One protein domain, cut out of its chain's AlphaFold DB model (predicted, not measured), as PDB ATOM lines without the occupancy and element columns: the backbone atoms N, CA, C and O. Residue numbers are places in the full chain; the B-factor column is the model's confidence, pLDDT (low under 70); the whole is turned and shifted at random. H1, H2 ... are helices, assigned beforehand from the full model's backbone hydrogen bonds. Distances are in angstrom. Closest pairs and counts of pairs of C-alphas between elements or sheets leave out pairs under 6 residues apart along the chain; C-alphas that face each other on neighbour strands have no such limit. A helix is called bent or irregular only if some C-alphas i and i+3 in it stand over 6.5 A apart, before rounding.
ATOM      1  N   LEU A   2      65.997  80.289  50.607       68.88
ATOM      2  CA  LEU A   2      67.098  79.361  50.261       68.88
ATOM      3  C   LEU A   2      68.330  80.035  49.626       68.88
ATOM      4  O   LEU A   2      69.454  79.785  50.049       68.88
ATOM      5  N   LEU A   3      68.132  80.948  48.671       70.81
ATOM      6  CA  LEU A   3      69.242  81.675  48.034       70.81
ATOM      7  C   LEU A   3      69.996  82.597  49.002       70.81
ATOM      8  O   LEU A   3      71.204  82.744  48.877       70.81
ATOM      9  N   LEU A   4      69.308  83.144  50.009       70.56
ATOM     10  CA  LEU A   4      69.943  83.978  51.036       70.56
ATOM     11  C   LEU A   4      70.889  83.156  51.921       70.56
ATOM     12  O   LEU A   4      71.898  83.682  52.384       70.56
ATOM     13  N   LEU A   5      70.596  81.864  52.131       73.75
ATOM     14  CA  LEU A   5      71.508  80.962  52.840       73.75
ATOM     15  C   LEU A   5      72.810  80.774  52.045       73.75
ATOM     16  O   LEU A   5      73.888  80.845  52.633       73.75
ATOM     17  N   LEU A   6      72.713  80.616  50.717       75.25
ATOM     18  CA  LEU A   6      73.872  80.473  49.825       75.25
ATOM     19  C   LEU A   6      74.683  81.767  49.675       75.25
ATOM     20  O   LEU A   6      75.914  81.712  49.636       75.25
ATOM     21  N   ASP A   7      74.009  82.923  49.641       74.88
ATOM     22  CA  ASP A   7      74.645  84.248  49.646       74.88
ATOM     23  C   ASP A   7      75.446  84.483  50.947       74.88
ATOM     24  O   ASP A   7      76.459  85.185  50.933       74.88
ATOM     25  N   GLY A   8      75.039  83.863  52.063       72.19
ATOM     26  CA  GLY A   8      75.807  83.812  53.309       72.19
ATOM     27  C   GLY A   8      76.997  82.850  53.242       72.19
ATOM     28  O   GLY A   8      78.139  83.249  53.467       72.19
ATOM     29  N   TRP A   9      76.753  81.586  52.897       74.44
ATOM     30  CA  TRP A   9      77.789  80.569  52.705       74.44
ATOM     31  C   TRP A   9      77.355  79.564  51.626       74.44
ATOM     32  O   TRP A   9      76.246  79.040  51.706       74.44
ATOM     33  N   PRO A  10      78.206  79.233  50.638       72.50
ATOM     34  CA  PRO A  10      79.646  79.484  50.587       72.50
ATOM     35  C   PRO A  10      80.032  80.812  49.924       72.50
ATOM     36  O   PRO A  10      81.211  81.154  49.938       72.50
ATOM     37  N   LEU A  11      79.079  81.568  49.360       78.44
ATOM     38  CA  LEU A  11      79.382  82.732  48.517       78.44
ATOM     39  C   LEU A  11      79.877  83.955  49.302       78.44
ATOM     40  O   LEU A  11      80.512  84.828  48.716       78.44
ATOM     41  N   ARG A  12      79.592  84.035  50.612       75.69
ATOM     42  CA  ARG A  12      80.035  85.115  51.518       75.69
ATOM     43  C   ARG A  12      79.696  86.535  51.028       75.69
ATOM     44  O   ARG A  12      80.322  87.508  51.449       75.69
ATOM     45  N   ARG A  13      78.673  86.695  50.181       72.94
ATOM     46  CA  ARG A  13      78.184  88.002  49.687       72.94
ATOM     47  C   ARG A  13      77.634  88.862  50.826       72.94
ATOM     48  O   ARG A  13      77.758  90.089  50.801       72.94
ATOM     49  N   ALA A  14      77.114  88.209  51.862       63.41
ATOM     50  CA  ALA A  14      76.691  88.819  53.118       63.41
ATOM     51  C   ALA A  14      77.830  89.377  53.998       63.41
ATOM     52  O   ALA A  14      77.537  90.068  54.972       63.41
ATOM     53  N   GLY A  15      79.097  89.097  53.671       64.50
ATOM     54  CA  GLY A  15      80.244  89.380  54.537       64.50
ATOM     55  C   GLY A  15      80.622  88.193  55.430       64.50
ATOM     56  O   GLY A  15      79.937  87.170  55.463       64.50
ATOM     57  N   ASN A  16      81.739  88.321  56.150       61.69
ATOM     58  CA  ASN A  16      82.229  87.279  57.064       61.69
ATOM     59  C   ASN A  16      81.568  87.377  58.454       61.69
ATOM     60  O   ASN A  16      81.675  86.444  59.252       61.69
ATOM     61  N   HIS A  17      80.885  88.492  58.757       59.56
ATOM     62  CA  HIS A  17      80.353  88.792  60.087       59.56
ATOM     63  C   HIS A  17      78.856  89.147  60.048       59.56
ATOM     64  O   HIS A  17      78.393  89.908  59.206       59.56
ATOM     65  N   TRP A  18      78.083  88.660  61.028       54.38
ATOM     66  CA  TRP A  18      76.642  88.947  61.175       54.38
ATOM     67  C   TRP A  18      76.240  90.446  61.173       54.38
ATOM     68  O   TRP A  18      75.149  90.751  60.688       54.38
ATOM     69  N   PRO A  19      77.048  91.401  61.680       57.06
ATOM     70  CA  PRO A  19      76.762  92.832  61.539       57.06
ATOM     71  C   PRO A  19      76.786  93.326  60.082       57.06
ATOM     72  O   PRO A  19      75.968  94.165  59.720       57.06
ATOM     73  N   GLU A  20      77.657  92.771  59.233       62.00
ATOM     74  CA  GLU A  20      77.741  93.101  57.798       62.00
ATOM     75  C   GLU A  20      76.515  92.577  57.041       62.00
ATOM     76  O   GLU A  20      75.991  93.257  56.154       62.00
ATOM     77  N   LEU A  21      75.991  91.418  57.463       62.34
ATOM     78  CA  LEU A  21      74.740  90.877  56.943       62.34
ATOM     79  C   LEU A  21      73.594  91.863  57.174       62.34
ATOM     80  O   LEU A  21      72.869  92.134  56.230       62.34
ATOM     81  N   LYS A  22      73.436  92.446  58.375       63.88
ATOM     82  CA  LYS A  22      72.345  93.410  58.643       63.88
ATOM     83  C   LYS A  22      72.359  94.601  57.681       63.88
ATOM     84  O   LYS A  22      71.297  95.070  57.291       63.88
ATOM     85  N   VAL A  23      73.548  95.054  57.286       73.50
ATOM     86  CA  VAL A  23      73.724  96.179  56.357       73.50
ATOM     87  C   VAL A  23      73.396  95.776  54.917       73.50
ATOM     88  O   VAL A  23      72.779  96.546  54.188       73.50
ATOM     89  N   ARG A  24      73.778  94.565  54.492       74.44
ATOM     90  CA  ARG A  24      73.601  94.087  53.106       74.44
ATOM     91  C   ARG A  24      72.286  93.347  52.855       74.44
ATOM     92  O   ARG A  24      71.897  93.175  51.700       74.44
ATOM     93  N   LEU A  25      71.595  92.924  53.912       76.75
ATOM     94  CA  LEU A  25      70.352  92.156  53.844       76.75
ATOM     95  C   LEU A  25      69.265  92.848  53.005       76.75
ATOM     96  O   LEU A  25      68.669  92.153  52.187       76.75
ATOM     97  N   PRO A  26      69.022  94.173  53.111       81.19
ATOM     98  CA  PRO A  26      68.003  94.833  52.298       81.19
ATOM     99  C   PRO A  26      68.297  94.737  50.797       81.19
ATOM    100  O   PRO A  26      67.414  94.388  50.022       81.19
ATOM    101  N   ALA A  27      69.549  94.962  50.384       82.50
ATOM    102  CA  ALA A  27      69.950  94.884  48.978       82.50
ATOM    103  C   ALA A  27      69.821  93.456  48.420       82.50
ATOM    104  O   ALA A  27      69.303  93.262  47.323       82.50
ATOM    105  N   LEU A  28      70.228  92.452  49.204       80.75
ATOM    106  CA  LEU A  28      70.062  91.043  48.834       80.75
ATOM    107  C   LEU A  28      68.580  90.654  48.742       80.75
ATOM    108  O   LEU A  28      68.191  89.934  47.828       80.75
ATOM    109  N   LEU A  29      67.730  91.146  49.648       80.25
ATOM    110  CA  LEU A  29      66.285  90.912  49.586       80.25
ATOM    111  C   LEU A  29      65.661  91.537  48.332       80.25
ATOM    112  O   LEU A  29      64.867  90.871  47.666       80.25
ATOM    113  N   VAL A  30      66.062  92.758  47.967       85.38
ATOM    114  CA  VAL A  30      65.619  93.423  46.730       85.38
ATOM    115  C   VAL A  30      66.032  92.615  45.496       85.38
ATOM    116  O   VAL A  30      65.181  92.312  44.662       85.38
ATOM    117  N   GLU A  31      67.287  92.152  45.419       83.94
ATOM    118  CA  GLU A  31      67.774  91.293  44.322       83.94
ATOM    119  C   GLU A  31      66.924  90.020  44.162       83.94
ATOM    120  O   GLU A  31      66.643  89.579  43.049       83.94
ATOM    121  N   LYS A  32      66.482  89.423  45.277       82.81
ATOM    122  CA  LYS A  32      65.671  88.195  45.259       82.81
ATOM    123  C   LYS A  32      64.161  88.450  45.193       82.81
ATOM    124  O   LYS A  32      63.403  87.482  45.135       82.81
ATOM    125  N   THR A  33      63.710  89.704  45.178       82.56
ATOM    126  CA  THR A  33      62.277  90.048  45.176       82.56
ATOM    127  C   THR A  33      61.522  89.434  43.990       82.56
ATOM    128  O   THR A  33      60.488  88.816  44.240       82.56
ATOM    129  N   PRO A  34      62.030  89.454  42.738       84.38
ATOM    130  CA  PRO A  34      61.339  88.823  41.608       84.38
ATOM    131  C   PRO A  34      61.096  87.319  41.804       84.38
ATOM    132  O   PRO A  34      60.029  86.809  41.480       84.38
ATOM    133  N   LEU A  35      62.061  86.610  42.398       77.06
ATOM    134  CA  LEU A  35      61.950  85.177  42.690       77.06
ATOM    135  C   LEU A  35      60.954  84.892  43.819       77.06
ATOM    136  O   LEU A  35      60.231  83.899  43.759       77.06
ATOM    137  N   LEU A  36      60.897  85.753  44.840       75.31
ATOM    138  CA  LEU A  36      59.905  85.646  45.914       75.31
ATOM    139  C   LEU A  36      58.486  85.893  45.389       75.31
ATOM    140  O   LEU A  36      57.582  85.133  45.725       75.31
ATOM    141  N   VAL A  37      58.309  86.901  44.529       81.19
ATOM    142  CA  VAL A  37      57.031  87.195  43.864       81.19
ATOM    143  C   VAL A  37      56.596  86.022  42.988       81.19
ATOM    144  O   VAL A  37      55.459  85.568  43.100       81.19
ATOM    145  N   LEU A  38      57.504  85.471  42.177       79.00
ATOM    146  CA  LEU A  38      57.216  84.310  41.334       79.00
ATOM    147  C   LEU A  38      56.830  83.082  42.172       79.00
ATOM    148  O   LEU A  38      55.851  82.407  41.868       79.00
ATOM    149  N   SER A  39      57.560  82.815  43.258       72.56
ATOM    150  CA  SER A  39      57.238  81.726  44.185       72.56
ATOM    151  C   SER A  39      55.856  81.904  44.814       72.56
ATOM    152  O   SER A  39      55.109  80.935  44.890       72.56
ATOM    153  N   ALA A  40      55.505  83.119  45.249       74.94
ATOM    154  CA  ALA A  40      54.190  83.407  45.811       74.94
ATOM    155  C   ALA A  40      53.075  83.209  44.771       74.94
ATOM    156  O   ALA A  40      52.062  82.583  45.078       74.94
ATOM    157  N   ALA A  41      53.285  83.659  43.529       78.81
ATOM    158  CA  ALA A  41      52.344  83.456  42.431       78.81
ATOM    159  C   ALA A  41      52.103  81.961  42.144       78.81
ATOM    160  O   ALA A  41      50.954  81.538  42.036       78.81
ATOM    161  N   PHE A  42      53.161  81.141  42.101       75.19
ATOM    162  CA  PHE A  42      53.024  79.689  41.938       75.19
ATOM    163  C   PHE A  42      52.335  79.017  43.127       75.19
ATOM    164  O   PHE A  42      51.549  78.099  42.918       75.19
ATOM    165  N   SER A  43      52.582  79.464  44.363       69.50
ATOM    166  CA  SER A  43      51.871  78.946  45.537       69.50
ATOM    167  C   SER A  43      50.376  79.269  45.492       69.50
ATOM    168  O   SER A  43      49.567  78.392  45.778       69.50
ATOM    169  N   ILE A  44      49.997  80.485  45.082       77.25
ATOM    170  CA  ILE A  44      48.588  80.867  44.890       77.25
ATOM    171  C   ILE A  44      47.952  80.014  43.792       77.25
ATOM    172  O   ILE A  44      46.863  79.481  43.986       77.25
ATOM    173  N   LEU A  45      48.642  79.834  42.662       78.56
ATOM    174  CA  LEU A  45      48.153  79.009  41.559       78.56
ATOM    175  C   LEU A  45      47.992  77.542  41.976       78.56
ATOM    176  O   LEU A  45      46.985  76.931  41.644       78.56
ATOM    177  N   ALA A  46      48.934  76.992  42.745       68.75
ATOM    178  CA  ALA A  46      48.860  75.630  43.266       68.75
ATOM    179  C   ALA A  46      47.710  75.441  44.267       68.75
ATOM    180  O   ALA A  46      47.004  74.441  44.199       68.75
ATOM    181  N   LEU A  47      47.483  76.396  45.174       67.31
ATOM    182  CA  LEU A  47      46.327  76.353  46.076       67.31
ATOM    183  C   LEU A  47      45.013  76.468  45.296       67.31
ATOM    184  O   LEU A  47      44.075  75.715  45.552       67.31
ATOM    185  N   GLY A  48      44.972  77.355  44.297       69.94
ATOM    186  CA  GLY A  48      43.844  77.496  43.383       69.94
ATOM    187  C   GLY A  48      43.523  76.181  42.675       69.94
ATOM    188  O   GLY A  48      42.393  75.712  42.757       69.94
ATOM    189  N   THR A  49      44.514  75.524  42.068       73.06
ATOM    190  CA  THR A  49      44.298  74.242  41.379       73.06
ATOM    191  C   THR A  49      43.911  73.120  42.333       73.06
ATOM    192  O   THR A  49      43.007  72.357  42.014       73.06
ATOM    193  N   GLN A  50      44.536  73.022  43.507       65.50
ATOM    194  CA  GLN A  50      44.224  71.979  44.489       65.50
ATOM    195  C   GLN A  50      42.827  72.130  45.106       65.50
ATOM    196  O   GLN A  50      42.163  71.125  45.360       65.50
ATOM    197  N   SER A  51      42.369  73.366  45.324       63.72
ATOM    198  CA  SER A  51      40.993  73.633  45.757       63.72
ATOM    199  C   SER A  51      39.983  73.257  44.670       63.72
ATOM    200  O   SER A  51      38.966  72.634  44.957       63.72
ATOM    201  N   TRP A  52      40.306  73.538  43.404       62.25
ATOM    202  CA  TRP A  52      39.441  73.233  42.265       62.25
ATOM    203  C   TRP A  52      39.335  71.730  41.981       62.25
ATOM    204  O   TRP A  52      38.283  71.251  41.566       62.25
ATOM    205  N   THR A  53      40.404  70.966  42.231       57.38
ATOM    206  CA  THR A  53      40.413  69.503  42.069       57.38
ATOM    207  C   THR A  53      39.886  68.740  43.287       57.38
ATOM    208  O   THR A  53      39.804  67.515  43.233       57.38
ATOM    209  N   LEU A  67      51.782  70.592  65.554       82.25
ATOM    210  CA  LEU A  67      52.337  69.407  66.206       82.25
ATOM    211  C   LEU A  67      52.618  68.288  65.193       82.25
ATOM    212  O   LEU A  67      53.683  67.675  65.230       82.25
ATOM    213  N   ARG A  68      51.715  68.077  64.234       84.44
ATOM    214  CA  ARG A  68      51.893  67.082  63.169       84.44
ATOM    215  C   ARG A  68      53.026  67.434  62.211       84.44
ATOM    216  O   ARG A  68      53.837  66.579  61.877       84.44
ATOM    217  N   VAL A  69      53.134  68.706  61.831       84.75
ATOM    218  CA  VAL A  69      54.248  69.216  61.021       84.75
ATOM    219  C   VAL A  69      55.582  68.951  61.723       84.75
ATOM    220  O   VAL A  69      56.534  68.505  61.082       84.75
ATOM    221  N   ALA A  70      55.658  69.163  63.041       86.56
ATOM    222  CA  ALA A  70      56.863  68.875  63.813       86.56
ATOM    223  C   ALA A  70      57.231  67.376  63.808       86.56
ATOM    224  O   ALA A  70      58.402  67.042  63.608       86.56
ATOM    225  N   GLU A  71      56.258  66.469  63.969       87.69
ATOM    226  CA  GLU A  71      56.502  65.022  63.831       87.69
ATOM    227  C   GLU A  71      56.998  64.657  62.431       87.69
ATOM    228  O   GLU A  71      57.976  63.918  62.303       87.69
ATOM    229  N   ASN A  72      56.382  65.219  61.388       87.81
ATOM    230  CA  ASN A  72      56.764  64.958  60.004       87.81
ATOM    231  C   ASN A  72      58.200  65.423  59.710       87.81
ATOM    232  O   ASN A  72      58.940  64.714  59.034       87.81
ATOM    233  N   TYR A  73      58.644  66.562  60.256       88.94
ATOM    234  CA  TYR A  73      60.035  67.022  60.114       88.94
ATOM    235  C   TYR A  73      61.032  65.989  60.630       88.94
ATOM    236  O   TYR A  73      62.001  65.671  59.937       88.94
ATOM    237  N   LEU A  74      60.801  65.452  61.831       88.75
ATOM    238  CA  LEU A  74      61.672  64.415  62.379       88.75
ATOM    239  C   LEU A  74      61.546  63.095  61.628       88.75
ATOM    240  O   LEU A  74      62.558  62.427  61.426       88.75
ATOM    241  N   PHE A  75      60.341  62.732  61.190       88.31
ATOM    242  CA  PHE A  75      60.132  61.559  60.351       88.31
ATOM    243  C   PHE A  75      60.991  61.639  59.082       88.31
ATOM    244  O   PHE A  75      61.763  60.724  58.800       88.31
ATOM    245  N   TYR A  76      60.929  62.761  58.360       89.25
ATOM    246  CA  TYR A  76      61.708  62.975  57.145       89.25
ATOM    247  C   TYR A  76      63.206  63.040  57.402       89.25
ATOM    248  O   TYR A  76      63.980  62.459  56.644       89.25
ATOM    249  N   LEU A  77      63.622  63.698  58.487       89.81
ATOM    250  CA  LEU A  77      65.023  63.710  58.894       89.81
ATOM    251  C   LEU A  77      65.525  62.280  59.146       89.81
ATOM    252  O   LEU A  77      66.593  61.912  58.664       89.81
ATOM    253  N   GLY A  78      64.725  61.457  59.828       88.06
ATOM    254  CA  GLY A  78      65.008  60.041  60.048       88.06
ATOM    255  C   GLY A  78      65.118  59.252  58.743       88.06
ATOM    256  O   GLY A  78      66.104  58.548  58.548       88.06
ATOM    257  N   LYS A  79      64.162  59.413  57.818       85.12
ATOM    258  CA  LYS A  79      64.165  58.721  56.515       85.12
ATOM    259  C   LYS A  79      65.354  59.092  55.628       85.12
ATOM    260  O   LYS A  79      65.825  58.236  54.887       85.12
ATOM    261  N   ILE A  80      65.875  60.320  55.723       85.50
ATOM    262  CA  ILE A  80      67.078  60.735  54.981       85.50
ATOM    263  C   ILE A  80      68.315  59.947  55.438       85.50
ATOM    264  O   ILE A  80      69.128  59.556  54.606       85.50
ATOM    265  N   PHE A  81      68.465  59.702  56.744       82.75
ATOM    266  CA  PHE A  81      69.605  58.944  57.277       82.75
ATOM    267  C   PHE A  81      69.386  57.428  57.259       82.75
ATOM    268  O   PHE A  81      70.348  56.670  57.145       82.75
ATOM    269  N   TRP A  82      68.134  56.982  57.367       82.56
ATOM    270  CA  TRP A  82      67.753  55.575  57.388       82.56
ATOM    271  C   TRP A  82      66.536  55.323  56.479       82.56
ATOM    272  O   TRP A  82      65.396  55.275  56.957       82.56
ATOM    273  N   PRO A  83      66.751  55.148  55.160       76.94
ATOM    274  CA  PRO A  83      65.687  54.955  54.173       76.94
ATOM    275  C   PRO A  83      65.161  53.506  54.165       76.94
ATOM    276  O   PRO A  83      65.062  52.862  53.121       76.94
ATOM    277  N   ALA A  84      64.854  52.958  55.341       76.56
ATOM    278  CA  ALA A  84      64.173  51.671  55.479       76.56
ATOM    279  C   ALA A  84      62.652  51.860  55.427       76.56
ATOM    280  O   ALA A  84      62.155  52.952  55.704       76.56
ATOM    281  N   ASP A  85      61.908  50.806  55.084       76.94
ATOM    282  CA  ASP A  85      60.435  50.796  55.075       76.94
ATOM    283  C   ASP A  85      59.828  51.982  54.309       76.94
ATOM    284  O   ASP A  85      58.962  52.715  54.801       76.94
ATOM    285  N   LEU A  86      60.365  52.220  53.110       80.75
ATOM    286  CA  LEU A  86      59.800  53.166  52.153       80.75
ATOM    287  C   LEU A  86      58.462  52.628  51.653       80.75
ATOM    288  O   LEU A  86      58.347  51.429  51.374       80.75
ATOM    289  N   ASN A  87      57.452  53.487  51.590       82.56
ATOM    290  CA  ASN A  87      56.105  53.099  51.196       82.56
ATOM    291  C   ASN A  87      55.498  54.203  50.329       82.56
ATOM    292  O   ASN A  87      55.617  55.385  50.638       82.56
ATOM    293  N   VAL A  88      54.832  53.809  49.245       82.94
ATOM    294  CA  VAL A  88      54.139  54.753  48.357       82.94
ATOM    295  C   VAL A  88      52.980  55.431  49.085       82.94
ATOM    296  O   VAL A  88      52.714  56.608  48.854       82.94
ATOM    297  N   LEU A  89      52.320  54.700  49.986       81.56
ATOM    298  CA  LEU A  89      51.195  55.183  50.776       81.56
ATOM    299  C   LEU A  89      51.510  54.991  52.260       81.56
ATOM    300  O   LEU A  89      51.358  53.903  52.805       81.56
ATOM    301  N   TYR A  90      51.988  56.046  52.918       79.31
ATOM    302  CA  TYR A  90      52.220  56.015  54.362       79.31
ATOM    303  C   TYR A  90      50.897  56.020  55.139       79.31
ATOM    304  O   TYR A  90      49.985  56.762  54.770       79.31
ATOM    305  N   PRO A  91      50.773  55.241  56.231       69.56
ATOM    306  CA  PRO A  91      49.546  55.224  57.014       69.56
ATOM    307  C   PRO A  91      49.364  56.565  57.720       69.56
ATOM    308  O   PRO A  91      50.323  57.129  58.259       69.56
ATOM    309  N   ILE A  92      48.121  57.043  57.783       69.94
ATOM    310  CA  ILE A  92      47.773  58.130  58.694       69.94
ATOM    311  C   ILE A  92      47.955  57.590  60.108       69.94
ATOM    312  O   ILE A  92      47.224  56.710  60.560       69.94
ATOM    313  N   THR A  93      48.962  58.103  60.805       71.69
ATOM    314  CA  THR A  93      49.168  57.774  62.210       71.69
ATOM    315  C   THR A  93      48.400  58.774  63.076       71.69
ATOM    316  O   THR A  93      48.394  59.977  62.780       71.69
ATOM    317  N   PRO A  94      47.711  58.305  64.133       75.62
ATOM    318  CA  PRO A  94      47.078  59.210  65.078       75.62
ATOM    319  C   PRO A  94      48.151  60.097  65.709       75.62
ATOM    320  O   PRO A  94      49.247  59.630  66.024       75.62
ATOM    321  N   LEU A  95      47.833  61.381  65.888       79.31
ATOM    322  CA  LEU A  95      48.758  62.317  66.519       79.31
ATOM    323  C   LEU A  95      48.985  61.876  67.962       79.31
ATOM    324  O   LEU A  95      48.028  61.772  68.728       79.31
ATOM    325  N   VAL A  96      50.242  61.657  68.338       85.69
ATOM    326  CA  VAL A  96      50.615  61.349  69.719       85.69
ATOM    327  C   VAL A  96      51.207  62.621  70.331       85.69
ATOM    328  O   VAL A  96      52.365  62.936  70.057       85.69
ATOM    329  N   PRO A  97      50.469  63.371  71.178       85.06
ATOM    330  CA  PRO A  97      50.871  64.722  71.581       85.06
ATOM    331  C   PRO A  97      52.277  64.803  72.183       85.06
ATOM    332  O   PRO A  97      53.031  65.718  71.870       85.06
ATOM    333  N   PHE A  98      52.668  63.821  73.000       87.94
ATOM    334  CA  PHE A  98      54.000  63.790  73.601       87.94
ATOM    335  C   PHE A  98      55.121  63.636  72.561       87.94
ATOM    336  O   PHE A  98      56.133  64.331  72.647       87.94
ATOM    337  N   ARG A  99      54.939  62.770  71.553       88.19
ATOM    338  CA  ARG A  99      55.910  62.595  70.462       88.19
ATOM    339  C   ARG A  99      56.026  63.872  69.638       88.19
ATOM    340  O   ARG A  99      57.140  64.285  69.334       88.19
ATOM    341  N   ALA A 100      54.907  64.536  69.373       87.12
ATOM    342  CA  ALA A 100      54.884  65.794  68.645       87.12
ATOM    343  C   ALA A 100      55.558  66.947  69.394       87.12
ATOM    344  O   ALA A 100      56.331  67.703  68.807       87.12
ATOM    345  N   VAL A 101      55.324  67.061  70.702       90.06
ATOM    346  CA  VAL A 101      55.995  68.058  71.546       90.06
ATOM    347  C   VAL A 101      57.494  67.769  71.636       90.06
ATOM    348  O   VAL A 101      58.299  68.688  71.492       90.06
ATOM    349  N   ALA A 102      57.889  66.504  71.807       91.69
ATOM    350  CA  ALA A 102      59.295  66.106  71.785       91.69
ATOM    351  C   ALA A 102      59.946  66.407  70.425       91.69
ATOM    352  O   ALA A 102      61.075  66.900  70.377       91.69
ATOM    353  N   ALA A 103      59.221  66.177  69.327       91.44
ATOM    354  CA  ALA A 103      59.682  66.500  67.987       91.44
ATOM    355  C   ALA A 103      59.902  68.002  67.814       91.44
ATOM    356  O   ALA A 103      60.976  68.425  67.388       91.44
ATOM    357  N   LEU A 104      58.935  68.816  68.234       91.62
ATOM    358  CA  LEU A 104      59.053  70.268  68.216       91.62
ATOM    359  C   LEU A 104      60.245  70.750  69.056       91.62
ATOM    360  O   LEU A 104      61.047  71.554  68.581       91.62
ATOM    361  N   ALA A 105      60.409  70.222  70.271       93.81
ATOM    362  CA  ALA A 105      61.531  70.552  71.144       93.81
ATOM    363  C   ALA A 105      62.882  70.194  70.503       93.81
ATOM    364  O   ALA A 105      63.815  70.998  70.551       93.81
ATOM    365  N   ALA A 106      62.983  69.034  69.846       94.25
ATOM    366  CA  ALA A 106      64.183  68.625  69.124       94.25
ATOM    367  C   ALA A 106      64.500  69.570  67.954       94.25
ATOM    368  O   ALA A 106      65.644  69.997  67.808       94.25
ATOM    369  N   LEU A 107      63.502  69.962  67.156       93.00
ATOM    370  CA  LEU A 107      63.694  70.903  66.045       93.00
ATOM    371  C   LEU A 107      64.157  72.280  66.526       93.00
ATOM    372  O   LEU A 107      65.057  72.876  65.924       93.00
ATOM    373  N   VAL A 108      63.586  72.773  67.629       94.12
ATOM    374  CA  VAL A 108      64.015  74.023  68.267       94.12
ATOM    375  C   VAL A 108      65.448  73.891  68.774       94.12
ATOM    376  O   VAL A 108      66.278  74.750  68.477       94.12
ATOM    377  N   ALA A 109      65.778  72.801  69.468       95.44
ATOM    378  CA  ALA A 109      67.121  72.557  69.979       95.44
ATOM    379  C   ALA A 109      68.165  72.499  68.851       95.44
ATOM    380  O   ALA A 109      69.175  73.202  68.924       95.44
ATOM    381  N   ILE A 110      67.908  71.742  67.777       93.56
ATOM    382  CA  ILE A 110      68.804  71.660  66.611       93.56
ATOM    383  C   ILE A 110      68.968  73.043  65.973       93.56
ATOM    384  O   ILE A 110      70.088  73.443  65.659       93.56
ATOM    385  N   SER A 111      67.886  73.812  65.843       93.19
ATOM    386  CA  SER A 111      67.930  75.167  65.282       93.19
ATOM    387  C   SER A 111      68.743  76.133  66.148       93.19
ATOM    388  O   SER A 111      69.555  76.893  65.623       93.19
ATOM    389  N   LEU A 112      68.596  76.084  67.475       93.25
ATOM    390  CA  LEU A 112      69.371  76.912  68.404       93.25
ATOM    391  C   LEU A 112      70.857  76.539  68.400       93.25
ATOM    392  O   LEU A 112      71.709  77.428  68.353       93.25
ATOM    393  N   VAL A 113      71.182  75.243  68.398       92.62
ATOM    394  CA  VAL A 113      72.565  74.753  68.253       92.62
ATOM    395  C   VAL A 113      73.147  75.204  66.914       92.62
ATOM    396  O   VAL A 113      74.271  75.702  66.860       92.62
ATOM    397  N   SER A 114      72.356  75.108  65.848       89.62
ATOM    398  CA  SER A 114      72.727  75.533  64.503       89.62
ATOM    399  C   SER A 114      73.048  77.023  64.421       89.62
ATOM    400  O   SER A 114      74.066  77.405  63.844       89.62
ATOM    401  N   LEU A 115      72.247  77.869  65.071       86.19
ATOM    402  CA  LEU A 115      72.506  79.305  65.171       86.19
ATOM    403  C   LEU A 115      73.712  79.612  66.065       86.19
ATOM    404  O   LEU A 115      74.553  80.434  65.702       86.19
ATOM    405  N   ARG A 116      73.858  78.920  67.203       87.88
ATOM    406  CA  ARG A 116      75.013  79.074  68.103       87.88
ATOM    407  C   ARG A 116      76.325  78.744  67.390       87.88
ATOM    408  O   ARG A 116      77.331  79.420  67.602       87.88
ATOM    409  N   TRP A 117      76.324  77.715  66.549       84.69
ATOM    410  CA  TRP A 117      77.494  77.277  65.792       84.69
ATOM    411  C   TRP A 117      77.656  77.955  64.440       84.69
ATOM    412  O   TRP A 117      78.651  77.683  63.772       84.69
ATOM    413  N   SER A 118      76.782  78.886  64.056       81.75
ATOM    414  CA  SER A 118      76.827  79.494  62.722       81.75
ATOM    415  C   SER A 118      78.161  80.162  62.395       81.75
ATOM    416  O   SER A 118      78.522  80.285  61.230       81.75
ATOM    417  N   ARG A 119      78.894  80.620  63.422       75.44
ATOM    418  CA  ARG A 119      80.221  81.236  63.268       75.44
ATOM    419  C   ARG A 119      81.329  80.207  63.060       75.44
ATOM    420  O   ARG A 119      82.228  80.433  62.266       75.44
ATOM    421  N   LEU A 120      81.271  79.096  63.792       81.44
ATOM    422  CA  LEU A 120      82.311  78.065  63.770       81.44
ATOM    423  C   LEU A 120      82.104  77.085  62.614       81.44
ATOM    424  O   LEU A 120      83.064  76.582  62.039       81.44
ATOM    425  N   ARG A 121      80.843  76.789  62.298       84.69
ATOM    426  CA  ARG A 121      80.425  75.764  61.342       84.69
ATOM    427  C   ARG A 121      79.272  76.288  60.475       84.69
ATOM    428  O   ARG A 121      78.153  75.790  60.586       84.69
ATOM    429  N   PRO A 122      79.518  77.282  59.600       81.94
ATOM    430  CA  PRO A 122      78.468  77.900  58.783       81.94
ATOM    431  C   PRO A 122      77.766  76.892  57.862       81.94
ATOM    432  O   PRO A 122      76.567  77.000  57.622       81.94
ATOM    433  N   TRP A 123      78.481  75.858  57.411       85.12
ATOM    434  CA  TRP A 123      77.926  74.760  56.618       85.12
ATOM    435  C   TRP A 123      76.807  73.991  57.337       85.12
ATOM    436  O   TRP A 123      75.863  73.552  56.686       85.12
ATOM    437  N   PHE A 124      76.871  73.864  58.668       87.94
ATOM    438  CA  PHE A 124      75.827  73.209  59.459       87.94
ATOM    439  C   PHE A 124      74.549  74.049  59.457       87.94
ATOM    440  O   PHE A 124      73.458  73.526  59.251       87.94
ATOM    441  N   THR A 125      74.694  75.369  59.598       87.06
ATOM    442  CA  THR A 125      73.583  76.323  59.523       87.06
ATOM    443  C   THR A 125      72.934  76.338  58.153       87.06
ATOM    444  O   THR A 125      71.715  76.203  58.063       87.06
ATOM    445  N   VAL A 126      73.726  76.439  57.084       86.94
ATOM    446  CA  VAL A 126      73.187  76.433  55.720       86.94
ATOM    447  C   VAL A 126      72.453  75.133  55.426       86.94
ATOM    448  O   VAL A 126      71.312  75.183  54.979       86.94
ATOM    449  N   GLY A 127      73.053  73.978  55.726       89.31
ATOM    450  CA  GLY A 127      72.417  72.693  55.453       89.31
ATOM    451  C   GLY A 127      71.158  72.437  56.286       89.31
ATOM    452  O   GLY A 127      70.144  72.003  55.739       89.31
ATOM    453  N   TRP A 128      71.180  72.778  57.582       92.06
ATOM    454  CA  TRP A 128      70.013  72.647  58.462       92.06
ATOM    455  C   TRP A 128      68.848  73.528  58.011       92.06
ATOM    456  O   TRP A 128      67.735  73.038  57.828       92.06
ATOM    457  N   PHE A 129      69.089  74.826  57.802       89.62
ATOM    458  CA  PHE A 129      68.020  75.737  57.396       89.62
ATOM    459  C   PHE A 129      67.587  75.513  55.949       89.62
ATOM    460  O   PHE A 129      66.431  75.777  55.633       89.62
ATOM    461  N   TRP A 130      68.452  74.973  55.085       90.81
ATOM    462  CA  TRP A 130      68.022  74.489  53.776       90.81
ATOM    463  C   TRP A 130      66.992  73.376  53.929       90.81
ATOM    464  O   TRP A 130      65.896  73.499  53.385       90.81
ATOM    465  N   PHE A 131      67.309  72.325  54.694       91.12
ATOM    466  CA  PHE A 131      66.379  71.230  54.983       91.12
ATOM    467  C   PHE A 131      65.067  71.756  55.582       91.12
ATOM    468  O   PHE A 131      63.995  71.496  55.037       91.12
ATOM    469  N   ALA A 132      65.152  72.566  56.641       88.62
ATOM    470  CA  ALA A 132      63.986  73.111  57.326       88.62
ATOM    471  C   ALA A 132      63.083  73.921  56.377       88.62
ATOM    472  O   ALA A 132      61.882  73.680  56.297       88.62
ATOM    473  N   VAL A 133      63.656  74.853  55.614       85.94
ATOM    474  CA  VAL A 133      62.893  75.767  54.752       85.94
ATOM    475  C   VAL A 133      62.334  75.067  53.516       85.94
ATOM    476  O   VAL A 133      61.205  75.342  53.127       85.94
ATOM    477  N   SER A 134      63.110  74.189  52.877       85.50
ATOM    478  CA  SER A 134      62.688  73.512  51.640       85.50
ATOM    479  C   SER A 134      61.658  72.411  51.869       85.50
ATOM    480  O   SER A 134      60.898  72.113  50.953       85.50
ATOM    481  N   LEU A 135      61.606  71.829  53.070       84.75
ATOM    482  CA  LEU A 135      60.599  70.828  53.406       84.75
ATOM    483  C   LEU A 135      59.251  71.482  53.750       84.75
ATOM    484  O   LEU A 135      58.215  70.895  53.462       84.75
ATOM    485  N   LEU A 136      59.246  72.713  54.281       82.12
ATOM    486  CA  LEU A 136      58.036  73.412  54.745       82.12
ATOM    487  C   LEU A 136      56.857  73.391  53.746       82.12
ATOM    488  O   LEU A 136      55.746  73.093  54.181       82.12
ATOM    489  N   PRO A 137      57.045  73.645  52.432       74.00
ATOM    490  CA  PRO A 137      55.933  73.657  51.477       74.00
ATOM    491  C   PRO A 137      55.336  72.271  51.203       74.00
ATOM    492  O   PRO A 137      54.222  72.173  50.701       74.00
ATOM    493  N   VAL A 138      56.088  71.204  51.482       71.94
ATOM    494  CA  VAL A 138      55.770  69.831  51.065       71.94
ATOM    495  C   VAL A 138      55.621  68.866  52.240       71.94
ATOM    496  O   VAL A 138      55.323  67.700  52.038       71.94
ATOM    497  N   ILE A 139      55.775  69.329  53.481       74.31
ATOM    498  CA  ILE A 139      55.787  68.478  54.681       74.31
ATOM    499  C   ILE A 139      54.415  67.919  55.091       74.31
ATOM    500  O   ILE A 139      54.252  67.369  56.181       74.31
ATOM    501  N   GLY A 140      53.412  68.103  54.235       66.06
ATOM    502  CA  GLY A 140      52.026  67.821  54.567       66.06
ATOM    503  C   GLY A 140      51.494  68.817  55.588       66.06
ATOM    504  O   GLY A 140      50.931  68.416  56.597       66.06
ATOM    505  N   VAL A 141      51.682  70.128  55.366       67.88
ATOM    506  CA  VAL A 141      50.867  71.120  56.096       67.88
ATOM    507  C   VAL A 141      49.402  70.822  55.796       67.88
ATOM    508  O   VAL A 141      48.604  70.685  56.709       67.88
ATOM    509  N   VAL A 142      49.079  70.617  54.524       65.69
ATOM    510  CA  VAL A 142      47.789  70.104  54.068       65.69
ATOM    511  C   VAL A 142      47.998  68.655  53.613       65.69
ATOM    512  O   VAL A 142      48.981  68.404  52.904       65.69
ATOM    513  N   PRO A 143      47.148  67.697  54.023       64.75
ATOM    514  CA  PRO A 143      47.240  66.333  53.520       64.75
ATOM    515  C   PRO A 143      46.945  66.333  52.018       64.75
ATOM    516  O   PRO A 143      46.099  67.089  51.544       64.75
ATOM    517  N   ILE A 144      47.658  65.505  51.257       61.66
ATOM    518  CA  ILE A 144      47.428  65.363  49.816       61.66
ATOM    519  C   ILE A 144      46.824  63.981  49.599       61.66
ATOM    520  O   ILE A 144      47.513  62.968  49.725       61.66
ATOM    521  N   GLY A 145      45.526  63.941  49.292       64.19
ATOM    522  CA  GLY A 145      44.768  62.691  49.276       64.19
ATOM    523  C   GLY A 145      44.695  62.076  50.677       64.19
ATOM    524  O   GLY A 145      44.336  62.754  51.634       64.19
ATOM    525  N   SER A 146      45.062  60.800  50.806       64.25
ATOM    526  CA  SER A 146      44.979  60.037  52.060       64.25
ATOM    527  C   SER A 146      46.291  59.967  52.856       64.25
ATOM    528  O   SER A 146      46.395  59.173  53.791       64.25
ATOM    529  N   THR A 147      47.313  60.766  52.518       71.88
ATOM    530  CA  THR A 147      48.606  60.734  53.222       71.88
ATOM    531  C   THR A 147      49.105  62.120  53.634       71.88
ATOM    532  O   THR A 147      48.964  63.122  52.933       71.88
ATOM    533  N   TRP A 148      49.739  62.162  54.810       73.38
ATOM    534  CA  TRP A 148      50.458  63.335  55.329       73.38
ATOM    535  C   TRP A 148      51.920  63.376  54.883       73.38
ATOM    536  O   TRP A 148      52.605  64.381  55.050       73.38
ATOM    537  N   VAL A 149      52.408  62.251  54.365       79.81
ATOM    538  CA  VAL A 149      53.817  61.994  54.115       79.81
ATOM    539  C   VAL A 149      53.950  61.264  52.784       79.81
ATOM    540  O   VAL A 149      53.272  60.268  52.539       79.81
ATOM    541  N   ALA A 150      54.866  61.738  51.948       80.38
ATOM    542  CA  ALA A 150      55.357  61.031  50.775       80.38
ATOM    543  C   ALA A 150      56.881  61.182  50.641       80.38
ATOM    544  O   ALA A 150      57.425  62.264  50.884       80.38
ATOM    545  N   ASP A 151      57.564  60.122  50.203       77.56
ATOM    546  CA  ASP A 151      59.028  60.104  50.055       77.56
ATOM    547  C   ASP A 151      59.533  61.120  49.029       77.56
ATOM    548  O   ASP A 151      60.599  61.716  49.205       77.56
ATOM    549  N   ARG A 152      58.722  61.408  48.003       77.44
ATOM    550  CA  ARG A 152      59.026  62.406  46.963       77.44
ATOM    551  C   ARG A 152      59.287  63.814  47.507       77.44
ATOM    552  O   ARG A 152      59.852  64.651  46.811       77.44
ATOM    553  N   TYR A 153      58.894  64.096  48.745       81.19
ATOM    554  CA  TYR A 153      59.133  65.388  49.382       81.19
ATOM    555  C   TYR A 153      60.558  65.539  49.926       81.19
ATOM    556  O   TYR A 153      60.967  66.649  50.247       81.19
ATOM    557  N   THR A 154      61.350  64.464  49.970       82.75
ATOM    558  CA  THR A 154      62.722  64.485  50.504       82.75
ATOM    559  C   THR A 154      63.789  64.913  49.500       82.75
ATOM    560  O   THR A 154      64.880  65.297  49.924       82.75
ATOM    561  N   TYR A 155      63.504  64.937  48.190       83.75
ATOM    562  CA  TYR A 155      64.518  65.235  47.168       83.75
ATOM    563  C   TYR A 155      65.176  66.607  47.367       83.75
ATOM    564  O   TYR A 155      66.393  66.697  47.490       83.75
ATOM    565  N   LEU A 156      64.389  67.680  47.467       85.31
ATOM    566  CA  LEU A 156      64.930  69.033  47.635       85.31
ATOM    567  C   LEU A 156      65.521  69.279  49.046       85.31
ATOM    568  O   LEU A 156      66.614  69.849  49.133       85.31
ATOM    569  N   PRO A 157      64.886  68.820  50.145       88.38
ATOM    570  CA  PRO A 157      65.453  68.924  51.493       88.38
ATOM    571  C   PRO A 157      66.744  68.139  51.706       88.38
ATOM    572  O   PRO A 157      67.638  68.617  52.410       88.38
ATOM    573  N   SER A 158      66.880  66.968  51.078       88.81
ATOM    574  CA  SER A 158      68.083  66.138  51.196       88.81
ATOM    575  C   SER A 158      69.327  66.809  50.616       88.81
ATOM    576  O   SER A 158      70.417  66.545  51.112       88.81
ATOM    577  N   ILE A 159      69.189  67.756  49.677       88.75
ATOM    578  CA  ILE A 159      70.310  68.591  49.213       88.75
ATOM    579  C   ILE A 159      70.940  69.338  50.391       88.75
ATOM    580  O   ILE A 159      72.159  69.360  50.516       88.75
ATOM    581  N   GLY A 160      70.134  69.901  51.294       87.75
ATOM    582  CA  GLY A 160      70.634  70.619  52.468       87.75
ATOM    583  C   GLY A 160      71.460  69.726  53.390       87.75
ATOM    584  O   GLY A 160      72.561  70.094  53.804       87.75
ATOM    585  N   ILE A 161      70.964  68.515  53.651       88.88
ATOM    586  CA  ILE A 161      71.689  67.504  54.431       88.88
ATOM    587  C   ILE A 161      72.945  67.034  53.684       88.88
ATOM    588  O   ILE A 161      74.006  66.910  54.289       88.88
ATOM    589  N   GLY A 162      72.871  66.855  52.367       86.62
ATOM    590  CA  GLY A 162      74.011  66.512  51.520       86.62
ATOM    591  C   GLY A 162      75.111  67.573  51.559       86.62
ATOM    592  O   GLY A 162      76.277  67.230  51.726       86.62
ATOM    593  N   LEU A 163      74.757  68.860  51.497       84.38
ATOM    594  CA  LEU A 163      75.695  69.978  51.646       84.38
ATOM    595  C   LEU A 163      76.335  69.995  53.040       84.38
ATOM    596  O   LEU A 163      77.548  70.172  53.154       84.38
ATOM    597  N   LEU A 164      75.536  69.771  54.089       87.75
ATOM    598  CA  LEU A 164      76.022  69.649  55.465       87.75
ATOM    599  C   LEU A 164      77.068  68.539  55.575       87.75
ATOM    600  O   LEU A 164      78.139  68.771  56.130       87.75
ATOM    601  N   VAL A 165      76.778  67.355  55.031       84.94
ATOM    602  CA  VAL A 165      77.683  66.200  55.077       84.94
ATOM    603  C   VAL A 165      78.918  66.433  54.212       84.94
ATOM    604  O   VAL A 165      80.023  66.227  54.693       84.94
ATOM    605  N   ALA A 166      78.770  66.903  52.974       83.00
ATOM    606  CA  ALA A 166      79.886  67.090  52.048       83.00
ATOM    607  C   ALA A 166      80.871  68.167  52.534       83.00
ATOM    608  O   ALA A 166      82.082  67.940  52.587       83.00
ATOM    609  N   TRP A 167      80.365  69.336  52.938       84.25
ATOM    610  CA  TRP A 167      81.212  70.417  53.453       84.25
ATOM    611  C   TRP A 167      81.711  70.134  54.870       84.25
ATOM    612  O   TRP A 167      82.853  70.469  55.195       84.25
ATOM    613  N   GLY A 168      80.892  69.483  55.699       82.50
ATOM    614  CA  GLY A 168      81.280  69.041  57.033       82.50
ATOM    615  C   GLY A 168      82.372  67.976  56.997       82.50
ATOM    616  O   GLY A 168      83.326  68.073  57.764       82.50
ATOM    617  N   ALA A 169      82.292  67.016  56.072       77.81
ATOM    618  CA  ALA A 169      83.318  66.000  55.872       77.81
ATOM    619  C   ALA A 169      84.663  66.653  55.552       77.81
ATOM    620  O   ALA A 169      85.634  66.378  56.241       77.81
ATOM    621  N   ASN A 170      84.732  67.599  54.611       74.25
ATOM    622  CA  ASN A 170      85.993  68.289  54.313       74.25
ATOM    623  C   ASN A 170      86.598  69.014  55.534       74.25
ATOM    624  O   ASN A 170      87.814  69.064  55.687       74.25
ATOM    625  N   ALA A 171      85.754  69.551  56.421       75.69
ATOM    626  CA  ALA A 171      86.195  70.234  57.636       75.69
ATOM    627  C   ALA A 171      86.566  69.286  58.795       75.69
ATOM    628  O   ALA A 171      87.260  69.706  59.719       75.69
ATOM    629  N   LEU A 172      86.073  68.043  58.781       73.44
ATOM    630  CA  LEU A 172      86.226  67.062  59.866       73.44
ATOM    631  C   LEU A 172      87.110  65.870  59.501       73.44
ATOM    632  O   LEU A 172      87.483  65.100  60.385       73.44
ATOM    633  N   LEU A 173      87.437  65.705  58.220       76.62
ATOM    634  CA  LEU A 173      88.300  64.641  57.743       76.62
ATOM    635  C   LEU A 173      89.691  64.783  58.381       76.62
ATOM    636  O   LEU A 173      90.272  65.872  58.360       76.62
TER     637      LEU A 173
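What this domain is: This is residues 2 to 53 and 67 to 173 of the 413 residues of the protein "Tetratricopeptide repeat protein" of Verrucomicrobia subdivision 3 bacterium (UniProt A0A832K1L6). One long bent helix, H2, makes an arm beside a body in which H5 lies in the middle, with H1, H4 and H6 packed round it and H3 crossing H4 steeply. Residues 36 to 42 and 44 to 49 of H2 stick out, and H2b touches no helix. You have 159 printed residues with six named helices, H1 to H6 in chain order, and no named strand: all helix, compact, with a radius of gyration of the C-alphas of 17.4 A and spans of 46 by 40 by 26 A.

Where its parts are: Find C-alpha 18 at (76.642, 88.947, 61.175), where H2, residues 18 to 52, begins. By its hydrogen bonds it was assigned as one helix, but it is bent: C-alphas 31 and 34 are 7.4 A apart. Its arms are H2a, residues 18 to 31, and H2b, residues 34 to 52, 26.9 A long. Before it comes H1, residues 2 to 8; after it come H3, residues 67 to 81, H4, residues 97 to 116, 28.3 A long, and H5, residues 122 to 135. H6, residues 151 to 172, 29.7 A long, ends at C-alpha 172, (86.226, 67.062, 59.866). H2a and H6 are irregular: C-alphas 23 and 26, and likewise 153 and 156, are 7.1 A apart.

How they stand to each other: H2a is close to H1 but not clearly touching, the closest C-alphas, of Leu 4 and Leu 28, being 7.4 A apart. H1 touches the hub, H5, closest at the C-alphas of Leu 5 and Val 126, 5.6 A. H5 and H6 form a hairpin at a shallow tilt of 2 degrees, closest at the C-alphas of Gly 127 and Gly 160, 4.0 A. H3 touches H4 at a steep tilt of 64 degrees, closest at the C-alphas of Leu 67 and Ala 100, 5.0 A. Every O i to N i+4 pair is within hydrogen-bond range in H1, H2b, H3, H4 and H5, against 7 of 10 in H2a and 12 of 18 in H6.

The domain as a whole: The C-alphas farthest apart, of Trp 52 and Leu 173, are 52.0 A apart. Residues 54 to 66 are not printed, and the gap from C-alpha 53 to C-alpha 67 is 26.9 A. The links H3 to H4 and H5 to H6 are long. Look for pLDDT under 70 in 27 residues, among them 14 to 22 and 140 to 146.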